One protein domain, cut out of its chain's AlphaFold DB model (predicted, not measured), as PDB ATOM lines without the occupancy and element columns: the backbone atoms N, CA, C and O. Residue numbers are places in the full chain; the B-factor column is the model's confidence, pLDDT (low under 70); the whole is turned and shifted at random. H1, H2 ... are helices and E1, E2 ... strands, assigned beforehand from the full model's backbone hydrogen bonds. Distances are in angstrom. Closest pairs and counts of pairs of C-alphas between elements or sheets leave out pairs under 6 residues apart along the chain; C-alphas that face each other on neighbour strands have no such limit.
ATOM      1  N   GLU A   9     -26.461 -39.009 -15.695       97.31
ATOM      2  CA  GLU A   9     -27.005 -37.656 -15.574       97.31
ATOM      3  C   GLU A   9     -26.685 -37.084 -14.194       97.31
ATOM      4  O   GLU A   9     -26.724 -37.787 -13.179       97.31
ATOM      5  N   TYR A  10     -26.397 -35.788 -14.160       97.69
ATOM      6  CA  TYR A  10     -26.217 -35.025 -12.935       97.69
ATOM      7  C   TYR A  10     -27.332 -33.998 -12.838       97.69
ATOM      8  O   TYR A  10     -27.396 -33.075 -13.645       97.69
ATOM      9  N   ILE A  11     -28.210 -34.147 -11.848       97.38
ATOM     10  CA  ILE A  11     -29.315 -33.212 -11.630       97.38
ATOM     11  C   ILE A  11     -28.939 -32.254 -10.501       97.38
ATOM     12  O   ILE A  11     -28.690 -32.683  -9.372       97.38
ATOM     13  N   ILE A  12     -28.932 -30.953 -10.791       97.50
ATOM     14  CA  ILE A  12     -28.619 -29.885  -9.831       97.50
ATOM     15  C   ILE A  12     -29.791 -28.909  -9.689       97.50
ATOM     16  O   ILE A  12     -30.615 -28.773 -10.594       97.50
ATOM     17  N   SER A  13     -29.874 -28.213  -8.551       96.81
ATOM     18  CA  SER A  13     -30.843 -27.124  -8.371       96.81
ATOM     19  C   SER A  13     -30.485 -25.905  -9.223       96.81
ATOM     20  O   SER A  13     -29.321 -25.684  -9.561       96.81
ATOM     21  N   GLN A  14     -31.478 -25.061  -9.517       96.12
ATOM     22  CA  GLN A  14     -31.230 -23.780 -10.179       96.12
ATOM     23  C   GLN A  14     -30.266 -22.883  -9.382       96.12
ATOM     24  O   GLN A  14     -29.484 -22.143  -9.974       96.12
ATOM     25  N   GLU A  15     -30.297 -22.941  -8.050       95.50
ATOM     26  CA  GLU A  15     -29.343 -22.231  -7.189       95.50
ATOM     27  C   GLU A  15     -27.918 -22.774  -7.358       95.50
ATOM     28  O   GLU A  15     -26.993 -22.004  -7.601       95.50
ATOM     29  N   ALA A  16     -27.743 -24.098  -7.323       96.31
ATOM     30  CA  ALA A  16     -26.445 -24.726  -7.554       96.31
ATOM     31  C   ALA A  16     -25.895 -24.391  -8.947       96.31
ATOM     32  O   ALA A  16     -24.700 -24.143  -9.083       96.31
ATOM     33  N   TYR A  17     -26.760 -24.306  -9.963       96.81
ATOM     34  CA  TYR A  17     -26.364 -23.883 -11.306       96.81
ATOM     35  C   TYR A  17     -25.879 -22.432 -11.341       96.81
ATOM     36  O   TYR A  17     -24.846 -22.141 -11.938       96.81
ATOM     37  N   ARG A  18     -26.570 -21.512 -10.655       95.81
ATOM     38  CA  ARG A  18     -26.109 -20.119 -10.532       95.81
ATOM     39  C   ARG A  18     -24.753 -20.045  -9.830       95.81
ATOM     40  O   ARG A  18     -23.860 -19.378 -10.339       95.81
ATOM     41  N   ASN A  19     -24.577 -20.785  -8.736       95.75
ATOM     42  CA  ASN A  19     -23.304 -20.854  -8.013       95.75
ATOM     43  C   ASN A  19     -22.177 -21.416  -8.897       95.75
ATOM     44  O   ASN A  19     -21.049 -20.919  -8.868       95.75
ATOM     45  N   ALA A  20     -22.494 -22.405  -9.738       96.44
ATOM     46  CA  ALA A  20     -21.574 -22.938 -10.735       96.44
ATOM     47  C   ALA A  20     -21.126 -21.842 -11.711       96.44
ATOM     48  O   ALA A  20     -19.928 -21.624 -11.868       96.44
ATOM     49  N   LEU A  21     -22.068 -21.093 -12.293       97.06
ATOM     50  CA  LEU A  21     -21.763 -20.000 -13.221       97.06
ATOM     51  C   LEU A  21     -20.933 -18.889 -12.568       97.06
ATOM     52  O   LEU A  21     -20.012 -18.383 -13.197       97.06
ATOM     53  N   THR A  22     -21.197 -18.541 -11.302       96.88
ATOM     54  CA  THR A  22     -20.403 -17.525 -10.583       96.88
ATOM     55  C   THR A  22     -18.970 -17.961 -10.290       96.88
ATOM     56  O   THR A  22     -18.125 -17.117 -10.010       96.88
ATOM     57  N   SER A  23     -18.690 -19.266 -10.331       96.94
ATOM     58  CA  SER A  23     -17.336 -19.792 -10.143       96.94
ATOM     59  C   SER A  23     -16.487 -19.759 -11.417       96.94
ATOM     60  O   SER A  23     -15.266 -19.891 -11.344       96.94
ATOM     61  N   LEU A  24     -17.124 -19.581 -12.577       97.44
ATOM     62  CA  LEU A  24     -16.451 -19.492 -13.867       97.44
ATOM     63  C   LEU A  24     -15.965 -18.054 -14.120       97.44
ATOM     64  O   LEU A  24     -16.522 -17.100 -13.570       97.44
ATOM     65  N   PRO A  25     -14.946 -17.858 -14.976       97.38
ATOM     66  CA  PRO A  25     -14.544 -16.522 -15.406       97.38
ATOM     67  C   PRO A  25     -15.721 -15.739 -16.008       97.38
ATOM     68  O   PRO A  25     -16.555 -16.307 -16.706       97.38
ATOM     69  N   ALA A  26     -15.780 -14.421 -15.800       95.50
ATOM     70  CA  ALA A  26     -16.891 -13.599 -16.303       95.50
ATOM     71  C   ALA A  26     -17.024 -13.613 -17.841       95.50
ATOM     72  O   ALA A  26     -18.111 -13.407 -18.374       95.50
ATOM     73  N   THR A  27     -15.918 -13.852 -18.547       95.81
ATOM     74  CA  THR A  27     -15.860 -13.993 -20.006       95.81
ATOM     75  C   THR A  27     -14.901 -15.116 -20.381       95.81
ATOM     76  O   THR A  27     -14.055 -15.504 -19.570       95.81
ATOM     77  N   GLY A  28     -15.023 -15.624 -21.603       95.00
ATOM     78  CA  GLY A  28     -14.092 -16.596 -22.162       95.00
ATOM     79  C   GLY A  28     -13.767 -16.326 -23.627       95.00
ATOM     80  O   GLY A  28     -14.357 -15.452 -24.266       95.00
ATOM     81  N   THR A  29     -12.808 -17.080 -24.152       96.88
ATOM     82  CA  THR A  29     -12.539 -17.193 -25.591       96.88
ATOM     83  C   THR A  29     -13.278 -18.392 -26.180       96.88
ATOM     84  O   THR A  29     -13.667 -19.307 -25.457       96.88
ATOM     85  N   ASP A  30     -13.507 -18.399 -27.495       96.44
ATOM     86  CA  ASP A  30     -14.219 -19.502 -28.148       96.44
ATOM     87  C   ASP A  30     -13.557 -20.854 -27.859       96.44
ATOM     88  O   ASP A  30     -12.339 -21.008 -27.969       96.44
ATOM     89  N   HIS A  31     -14.385 -21.825 -27.467       97.06
ATOM     90  CA  HIS A  31     -13.984 -23.167 -27.045       97.06
ATOM     91  C   HIS A  31     -13.128 -23.228 -25.774       97.06
ATOM     92  O   HIS A  31     -12.629 -24.301 -25.422       97.06
ATOM     93  N   GLN A  32     -12.977 -22.117 -25.043       97.88
ATOM     94  CA  GLN A  32     -12.344 -22.140 -23.731       97.88
ATOM     95  C   GLN A  32     -13.129 -23.058 -22.801       97.88
ATOM     96  O   GLN A  32     -14.352 -22.970 -22.708       97.88
ATOM     97  N   ARG A  33     -12.412 -23.906 -22.067       97.25
ATOM     98  CA  ARG A  33     -12.982 -24.771 -21.036       97.25
ATOM     99  C   ARG A  33     -12.627 -24.250 -19.655       97.25
ATOM    100  O   ARG A  33     -11.516 -23.767 -19.439       97.25
ATOM    101  N   ALA A  34     -13.570 -24.344 -18.730       97.56
ATOM    102  CA  ALA A  34     -13.366 -23.977 -17.340       97.56
ATOM    103  C   ALA A  34     -14.114 -24.940 -16.419       97.56
ATOM    104  O   ALA A  34     -15.210 -25.406 -16.731       97.56
ATOM    105  N   LEU A  35     -13.494 -25.238 -15.279       97.62
ATOM    106  CA  LEU A  35     -14.071 -26.087 -14.247       97.62
ATOM    107  C   LEU A  35     -14.794 -25.226 -13.218       97.62
ATOM    108  O   LEU A  35     -14.290 -24.181 -12.808       97.62
ATOM    109  N   THR A  36     -15.954 -25.693 -12.772       97.75
ATOM    110  CA  THR A  36     -16.674 -25.067 -11.664       97.75
ATOM    111  C   THR A  36     -15.983 -25.347 -10.328       97.75
ATOM    112  O   THR A  36     -15.206 -26.295 -10.186       97.75
ATOM    113  N   THR A  37     -16.341 -24.600  -9.287       96.31
ATOM    114  CA  THR A  37     -16.188 -25.123  -7.922       96.31
ATOM    115  C   THR A  37     -17.091 -26.354  -7.719       96.31
ATOM    116  O   THR A  37     -18.060 -26.538  -8.468       96.31
ATOM    117  N   PRO A  38     -16.794 -27.236  -6.744       97.25
ATOM    118  CA  PRO A  38     -17.659 -28.373  -6.454       97.25
ATOM    119  C   PRO A  38     -19.072 -27.925  -6.055       97.25
ATOM    120  O   PRO A  38     -19.236 -27.154  -5.110       97.25
ATOM    121  N   ILE A  39     -20.090 -28.446  -6.738       96.00
ATOM    122  CA  ILE A  39     -21.510 -28.210  -6.437       96.00
ATOM    123  C   ILE A  39     -22.212 -29.538  -6.155       96.00
ATOM    124  O   ILE A  39     -21.889 -30.560  -6.753       96.00
ATOM    125  N   SER A  40     -23.173 -29.541  -5.231       95.88
ATOM    126  CA  SER A  40     -23.930 -30.755  -4.905       95.88
ATOM    127  C   SER A  40     -24.815 -31.180  -6.078       95.88
ATOM    128  O   SER A  40     -25.615 -30.377  -6.567       95.88
ATOM    129  N   ALA A  41     -24.690 -32.435  -6.509       97.44
ATOM    130  CA  ALA A  41     -25.458 -33.009  -7.604       97.44
ATOM    131  C   ALA A  41     -26.094 -34.344  -7.207       97.44
ATOM    132  O   ALA A  41     -25.473 -35.177  -6.542       97.44
ATOM    133  N   LEU A  42     -27.330 -34.564  -7.659       97.94
ATOM    134  CA  LEU A  42     -27.944 -35.887  -7.654       97.94
ATOM    135  C   LEU A  42     -27.384 -36.670  -8.839       97.94
ATOM    136  O   LEU A  42     -27.496 -36.226  -9.982       97.94
ATOM    137  N   GLN A  43     -26.803 -37.830  -8.575       97.31
ATOM    138  CA  GLN A  43     -26.164 -38.646  -9.595       97.31
ATOM    139  C   GLN A  43     -27.124 -39.758 -10.025       97.31
ATOM    140  O   GLN A  43     -27.553 -40.584  -9.213       97.31
ATOM    141  N   TYR A  44     -27.446 -39.788 -11.313       97.38
ATOM    142  CA  TYR A  44     -28.320 -40.771 -11.939       97.38
ATOM    143  C   TYR A  44     -27.535 -41.601 -12.939       97.38
ATOM    144  O   TYR A  44     -26.639 -41.101 -13.613       97.38
ATOM    145  N   ARG A  45     -27.874 -42.886 -13.033       95.38
ATOM    146  CA  ARG A  45     -27.289 -43.784 -14.025       95.38
ATOM    147  C   ARG A  45     -28.366 -44.619 -14.696       95.38
ATOM    148  O   ARG A  45     -29.269 -45.127 -14.025       95.38
ATOM    149  N   GLN A  46     -28.247 -44.784 -16.006       96.06
ATOM    150  CA  GLN A  46     -29.089 -45.684 -16.776       96.06
ATOM    151  C   GLN A  46     -28.574 -47.121 -16.658       96.06
ATOM    152  O   GLN A  46     -27.377 -47.391 -16.779       96.06
ATOM    153  N   LYS A  47     -29.479 -48.073 -16.432       93.81
ATOM    154  CA  LYS A  47     -29.150 -49.501 -16.463       93.81
ATOM    155  C   LYS A  47     -28.983 -49.947 -17.915       93.81
ATOM    156  O   LYS A  47     -29.962 -49.993 -18.652       93.81
ATOM    157  N   THR A  48     -27.759 -50.278 -18.314       92.25
ATOM    158  CA  THR A  48     -27.429 -50.671 -19.698       92.25
ATOM    159  C   THR A  48     -27.260 -52.174 -19.906       92.25
ATOM    160  O   THR A  48     -27.188 -52.615 -21.044       92.25
ATOM    161  N   GLY A  49     -27.179 -52.968 -18.835       90.06
ATOM    162  CA  GLY A  49     -27.031 -54.420 -18.946       90.06
ATOM    163  C   GLY A  49     -28.334 -55.128 -19.321       90.06
ATOM    164  O   GLY A  49     -29.419 -54.641 -18.985       90.06
ATOM    165  N   ASP A  50     -28.201 -56.309 -19.929       88.94
ATOM    166  CA  ASP A  50     -29.300 -57.194 -20.331       88.94
ATOM    167  C   ASP A  50     -30.082 -57.695 -19.111       88.94
ATOM    168  O   ASP A  50     -29.805 -58.729 -18.505       88.94
ATOM    169  N   SER A  51     -31.065 -56.903 -18.701       92.19
ATOM    170  CA  SER A  51     -31.933 -57.182 -17.566       92.19
ATOM    171  C   SER A  51     -33.331 -56.655 -17.851       92.19
ATOM    172  O   SER A  51     -33.509 -55.733 -18.645       92.19
ATOM    173  N   ILE A  52     -34.328 -57.144 -17.112       93.06
ATOM    174  CA  ILE A  52     -35.708 -56.622 -17.165       93.06
ATOM    175  C   ILE A  52     -35.817 -55.120 -16.834       93.06
ATOM    176  O   ILE A  52     -36.871 -54.511 -16.995       93.06
ATOM    177  N   ASN A  53     -34.744 -54.525 -16.307       91.50
ATOM    178  CA  ASN A  53     -34.666 -53.119 -15.942       91.50
ATOM    179  C   ASN A  53     -33.754 -52.313 -16.876       91.50
ATOM    180  O   ASN A  53     -33.456 -51.165 -16.546       91.50
ATOM    181  N   ALA A  54     -33.300 -52.884 -17.997       94.69
ATOM    182  CA  ALA A  54     -32.552 -52.153 -19.013       94.69
ATOM    183  C   ALA A  54     -33.310 -50.879 -19.431       94.69
ATOM    184  O   ALA A  54     -34.540 -50.855 -19.495       94.69
ATOM    185  N   GLY A  55     -32.576 -49.790 -19.637       93.75
ATOM    186  CA  GLY A  55     -33.119 -48.472 -19.964       93.75
ATOM    187  C   GLY A  55     -33.657 -47.672 -18.772       93.75
ATOM    188  O   GLY A  55     -33.792 -46.454 -18.892       93.75
ATOM    189  N   LYS A  56     -33.917 -48.294 -17.610       95.81
ATOM    190  CA  LYS A  56     -34.380 -47.565 -16.417       95.81
ATOM    191  C   LYS A  56     -33.256 -46.732 -15.807       95.81
ATOM    192  O   LYS A  56     -32.143 -47.224 -15.606       95.81
ATOM    193  N   TRP A  57     -33.588 -45.500 -15.440       95.75
ATOM    194  CA  TRP A  57     -32.725 -44.609 -14.671       95.75
ATOM    195  C   TRP A  57     -32.887 -44.857 -13.175       95.75
ATOM    196  O   TRP A  57     -33.968 -45.191 -12.685       95.75
ATOM    197  N   SER A  58     -31.800 -44.736 -12.424       95.44
ATOM    198  CA  SER A  58     -31.833 -44.827 -10.966       95.44
ATOM    199  C   SER A  58     -30.843 -43.840 -10.365       95.44
ATOM    200  O   SER A  58     -29.707 -43.737 -10.833       95.44
ATOM    201  N   MET A  59     -31.280 -43.131  -9.324       96.06
ATOM    202  CA  MET A  59     -30.382 -42.333  -8.498       96.06
ATOM    203  C   MET A  59     -29.474 -43.285  -7.726       96.06
ATOM    204  O   MET A  59     -29.954 -44.251  -7.131       96.06
ATOM    205  N   TRP A  60     -28.173 -43.024  -7.741       93.69
ATOM    206  CA  TRP A  60     -27.189 -43.864  -7.056       93.69
ATOM    207  C   TRP A  60     -26.367 -43.100  -6.017       93.69
ATOM    208  O   TRP A  60     -25.707 -43.732  -5.197       93.69
ATOM    209  N   GLY A  61     -26.441 -41.766  -6.003       95.94
ATOM    210  CA  GLY A  61     -25.736 -40.954  -5.021       95.94
ATOM    211  C   GLY A  61     -26.125 -39.481  -5.039       95.94
ATOM    212  O   GLY A  61     -26.799 -38.996  -5.951       95.94
ATOM    213  N   ILE A  62     -25.673 -38.783  -4.000       96.75
ATOM    214  CA  ILE A  62     -25.658 -37.324  -3.901       96.75
ATOM    215  C   ILE A  62     -24.248 -36.952  -3.464       96.75
ATOM    216  O   ILE A  62     -23.809 -37.381  -2.397       96.75
ATOM    217  N   ALA A  63     -23.528 -36.197  -4.287       96.06
ATOM    218  CA  ALA A  63     -22.144 -35.842  -3.995       96.06
ATOM    219  C   ALA A  63     -21.771 -34.477  -4.593       96.06
ATOM    220  O   ALA A  63     -22.376 -34.058  -5.585       96.06
ATOM    221  N   PRO A  64     -20.771 -33.781  -4.018       96.44
ATOM    222  CA  PRO A  64     -20.156 -32.629  -4.661       96.44
ATOM    223  C   PRO A  64     -19.440 -33.050  -5.947       96.44
ATOM    224  O   PRO A  64     -18.602 -33.952  -5.929       96.44
ATOM    225  N   GLU A  65     -19.734 -32.368  -7.048       96.94
ATOM    226  CA  GLU A  65     -19.138 -32.623  -8.355       96.94
ATOM    227  C   GLU A  65     -18.603 -31.349  -8.990       96.94
ATOM    228  O   GLU A  65     -19.111 -30.250  -8.781       96.94
ATOM    229  N   VAL A  66     -17.554 -31.530  -9.786       97.69
ATOM    230  CA  VAL A  66     -16.948 -30.481 -10.605       97.69
ATOM    231  C   VAL A  66     -17.351 -30.726 -12.048       97.69
ATOM    232  O   VAL A  66     -17.185 -31.850 -12.539       97.69
ATOM    233  N   PHE A  67     -17.842 -29.684 -12.709       97.75
ATOM    234  CA  PHE A  67     -18.313 -29.731 -14.088       97.75
ATOM    235  C   PHE A  67     -17.412 -28.883 -14.980       97.75
ATOM    236  O   PHE A  67     -17.003 -27.791 -14.594       97.75
ATOM    237  N   GLU A  68     -17.114 -29.389 -16.174       97.56
ATOM    238  CA  GLU A  68     -16.425 -28.627 -17.214       97.56
ATOM    239  C   GLU A  68     -17.459 -27.939 -18.102       97.56
ATOM    240  O   GLU A  68     -18.297 -28.604 -18.709       97.56
ATOM    241  N   PHE A  69     -17.396 -26.612 -18.154       97.38
ATOM    242  CA  PHE A  69     -18.189 -25.779 -19.047       97.38
ATOM    243  C   PHE A  69     -17.324 -25.326 -20.217       97.38
ATOM    244  O   PHE A  69     -16.121 -25.109 -20.060       97.38
ATOM    245  N   GLU A  70     -17.948 -25.126 -21.373       98.06
ATOM    246  CA  GLU A  70     -17.279 -24.595 -22.559       98.06
ATOM    247  C   GLU A  70     -17.866 -23.241 -22.946       98.06
ATOM    248  O   GLU A  70     -19.079 -23.101 -23.100       98.06
ATOM    249  N   TRP A  71     -17.019 -22.233 -23.128       98.19
ATOM    250  CA  TRP A  71     -17.436 -20.945 -23.656       98.19
ATOM    251  C   TRP A  71     -17.745 -21.079 -25.146       98.19
ATOM    252  O   TRP A  71     -16.870 -21.377 -25.962       98.19
ATOM    253  N   ARG A  72     -19.010 -20.858 -25.508       97.38
ATOM    254  CA  ARG A  72     -19.474 -20.843 -26.898       97.38
ATOM    255  C   ARG A  72     -20.466 -19.712 -27.082       97.38
ATOM    256  O   ARG A  72     -21.387 -19.563 -26.279       97.38
ATOM    257  N   ASN A  73     -20.318 -18.961 -28.171       93.88
ATOM    258  CA  ASN A  73     -21.273 -17.931 -28.586       93.88
ATOM    259  C   ASN A  73     -21.582 -16.899 -27.480       93.88
ATOM    260  O   ASN A  73     -22.727 -16.488 -27.309       93.88
ATOM    261  N   GLY A  74     -20.569 -16.502 -26.703       94.94
ATOM    262  CA  GLY A  74     -20.709 -15.476 -25.664       94.94
ATOM    263  C   GLY A  74     -21.270 -15.956 -24.320       94.94
ATOM    264  O   GLY A  74     -21.607 -15.117 -23.487       94.94
ATOM    265  N   ALA A  75     -21.382 -17.268 -24.089       96.94
ATOM    266  CA  ALA A  75     -21.828 -17.815 -22.810       96.94
ATOM    267  C   ALA A  75     -21.161 -19.157 -22.468       96.94
ATOM    268  O   ALA A  75     -20.796 -19.936 -23.352       96.94
ATOM    269  N   TRP A  76     -21.067 -19.456 -21.170       98.06
ATOM    270  CA  TRP A  76     -20.660 -20.768 -20.666       98.06
ATOM    271  C   TRP A  76     -21.761 -21.803 -20.899       98.06
ATOM    272  O   TRP A  76     -22.854 -21.698 -20.343       98.06
ATOM    273  N   GLN A  77     -21.454 -22.815 -21.701       97.19
ATOM    274  CA  GLN A  77     -22.331 -23.942 -21.979       97.19
ATOM    275  C   GLN A  77     -22.021 -25.093 -21.016       97.19
ATOM    276  O   GLN A  77     -20.851 -25.475 -20.895       97.19
ATOM    277  N   PRO A  78     -23.032 -25.658 -20.335       96.38
ATOM    278  CA  PRO A  78     -22.840 -26.813 -19.469       96.38
ATOM    279  C   PRO A  78     -22.515 -28.076 -20.283       96.38
ATOM    280  O   PRO A  78     -22.821 -28.146 -21.479       96.38
ATOM    281  N   PRO A  79     -21.952 -29.118 -19.645       96.31
ATOM    282  CA  PRO A  79     -21.838 -30.420 -20.284       96.31
ATOM    283  C   PRO A  79     -23.234 -31.013 -20.525       96.31
ATOM    284  O   PRO A  79     -24.160 -30.788 -19.746       96.31
ATOM    285  N   ALA A  80     -23.382 -31.800 -21.594       95.38
ATOM    286  CA  ALA A  80     -24.683 -32.277 -22.082       95.38
ATOM    287  C   ALA A  80     -25.491 -33.095 -21.061       95.38
ATOM    288  O   ALA A  80     -26.709 -33.190 -21.169       95.38
ATOM    289  N   ASN A  81     -24.818 -33.689 -20.079       95.75
ATOM    290  CA  ASN A  81     -25.433 -34.519 -19.058       95.75
ATOM    291  C   ASN A  81     -25.634 -33.814 -17.705       95.75
ATOM    292  O   ASN A  81     -25.945 -34.470 -16.706       95.75
ATOM    293  N   LEU A  82     -25.457 -32.489 -17.661       97.12
ATOM    294  CA  LEU A  82     -25.862 -31.652 -16.536       97.12
ATOM    295  C   LEU A  82     -27.293 -31.153 -16.754       97.12
ATOM    296  O   LEU A  82     -27.565 -30.360 -17.653       97.12
ATOM    297  N   VAL A  83     -28.201 -31.584 -15.888       96.94
ATOM    298  CA  VAL A  83     -29.620 -31.231 -15.916       96.94
ATOM    299  C   VAL A  83     -29.920 -30.270 -14.767       96.94
ATOM    300  O   VAL A  83     -29.619 -30.544 -13.605       96.94
ATOM    301  N   VAL A  84     -30.549 -29.137 -15.076       96.81
ATOM    302  CA  VAL A  84     -30.950 -28.142 -14.071       96.81
ATOM    303  C   VAL A  84     -32.441 -28.290 -13.793       96.81
ATOM    304  O   VAL A  84     -33.261 -28.077 -14.684       96.81
ATOM    305  N   ARG A  85     -32.813 -28.626 -12.553       93.44
ATOM    306  CA  ARG A  85     -34.228 -28.628 -12.147       93.44
ATOM    307  C   ARG A  85     -34.700 -27.199 -11.870       93.44
ATOM    308  O   ARG A  85     -34.013 -26.433 -11.191       93.44
ATOM    309  N   THR A  86     -35.876 -26.855 -12.385       82.94
ATOM    310  CA  THR A  86     -36.481 -25.512 -12.284       82.94
ATOM    311  C   THR A  86     -37.556 -25.401 -11.199       82.94
ATOM    312  O   THR A  86     -38.186 -24.352 -11.093       82.94
TER     313      THR A  86
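What this domain is: This is residues 9 to 86 of the 87 residues of an uncharacterized protein of Fibrella sp. ES10-3-2-2 (UniProt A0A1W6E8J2). A strongly twisted sheet, E4, E3, E1 and E7, makes one part of an elongated, rod-like model, with the loop of its long hairpin E3 and E4 at one end; a small three-stranded sheet, E2, E5 and E6, lies toward the other end, and the one helix, H1, runs from the large sheet to the small one. The chain passes between the two sheets four times: from E1 through H1 to E2, from E2 to E3, from E4 to E5, where E4 runs on into E5 at 88 degrees, and from E6 to E7. The printed part has 78 residues, with one named helix and seven named strands, in the order E1, H1, E2, E3, E4, E5, E6, E7; the class is mixed, helices and strands. The large sheet is mixed, in the order E4, E3, E1, E7, with E1 and E7 parallel, and the small one is antiparallel, in the order E2, E5, E6. The whole is loose, with a radius of gyration of the C-alphas of 14.5 A, and spans 47 by 22 by 20 A.

Where its parts are: E1, residues 9 to 13, begins at C-alpha 9 (-27.005, -37.656, -15.574) and is 13.3 A long. H1, residues 14 to 23, is 14.5 A long. E2 is residues 33 to 35, E3 residues 39 to 46, 21.7 A long, and E4 residues 57 to 65, 19.2 A long, beginning at C-alpha 57 (-32.725, -44.609, -14.671). E5 is residues 68 to 72, 12.8 A long, and E6 residues 75 to 77. E7, residues 82 to 85, ends at C-alpha 85 (-34.228, -28.628, -12.147).

How they stand to each other: E1 is parallel to the edge strand E7 at 39 degrees, with N 83 and O 10 at 2.8 A. E1 is antiparallel to E3 at 145 degrees, with N 44 and O 9 at 2.8 A. H1 is on this sheet at a height over the sheet of 8.6 A, over E3 and E1, and stands up from it at 46 degrees; the closest C-alphas of H1 and E3 are those of Ala 16 and Ile 39, 6.1 A apart. In H1 every O i to N i+4 pair is within hydrogen-bond range. H1 only grazes the sheet of E2, E5 and E6, with its residues 20 to 23. E2 is antiparallel to E5, with N 69 and O 34 at 2.9 A. The hairpin E3 and E4 is antiparallel at 155 degrees, with N 65 and O 39 at 2.8 A. E4 bends by 70 degrees at residue 62 and runs on into E5 across a break of 2 residues, at 88 degrees. E5 and E6 form an antiparallel hairpin, with N 77 and O 70 at 2.8 A. Pairing is staggered on E5: its residues 68 to 70 pair with E2, and 70 to 72 with E6. Among the pairs that are apart are E2 and E6, and E3 and E5.

The domain as a whole: The two C-alphas farthest apart, those of Thr 27 and Ile 52, are 47.1 A apart. The printed part has no cut and no long link. The mean pLDDT of the printed part is 95.9, and no printed residue is under 70.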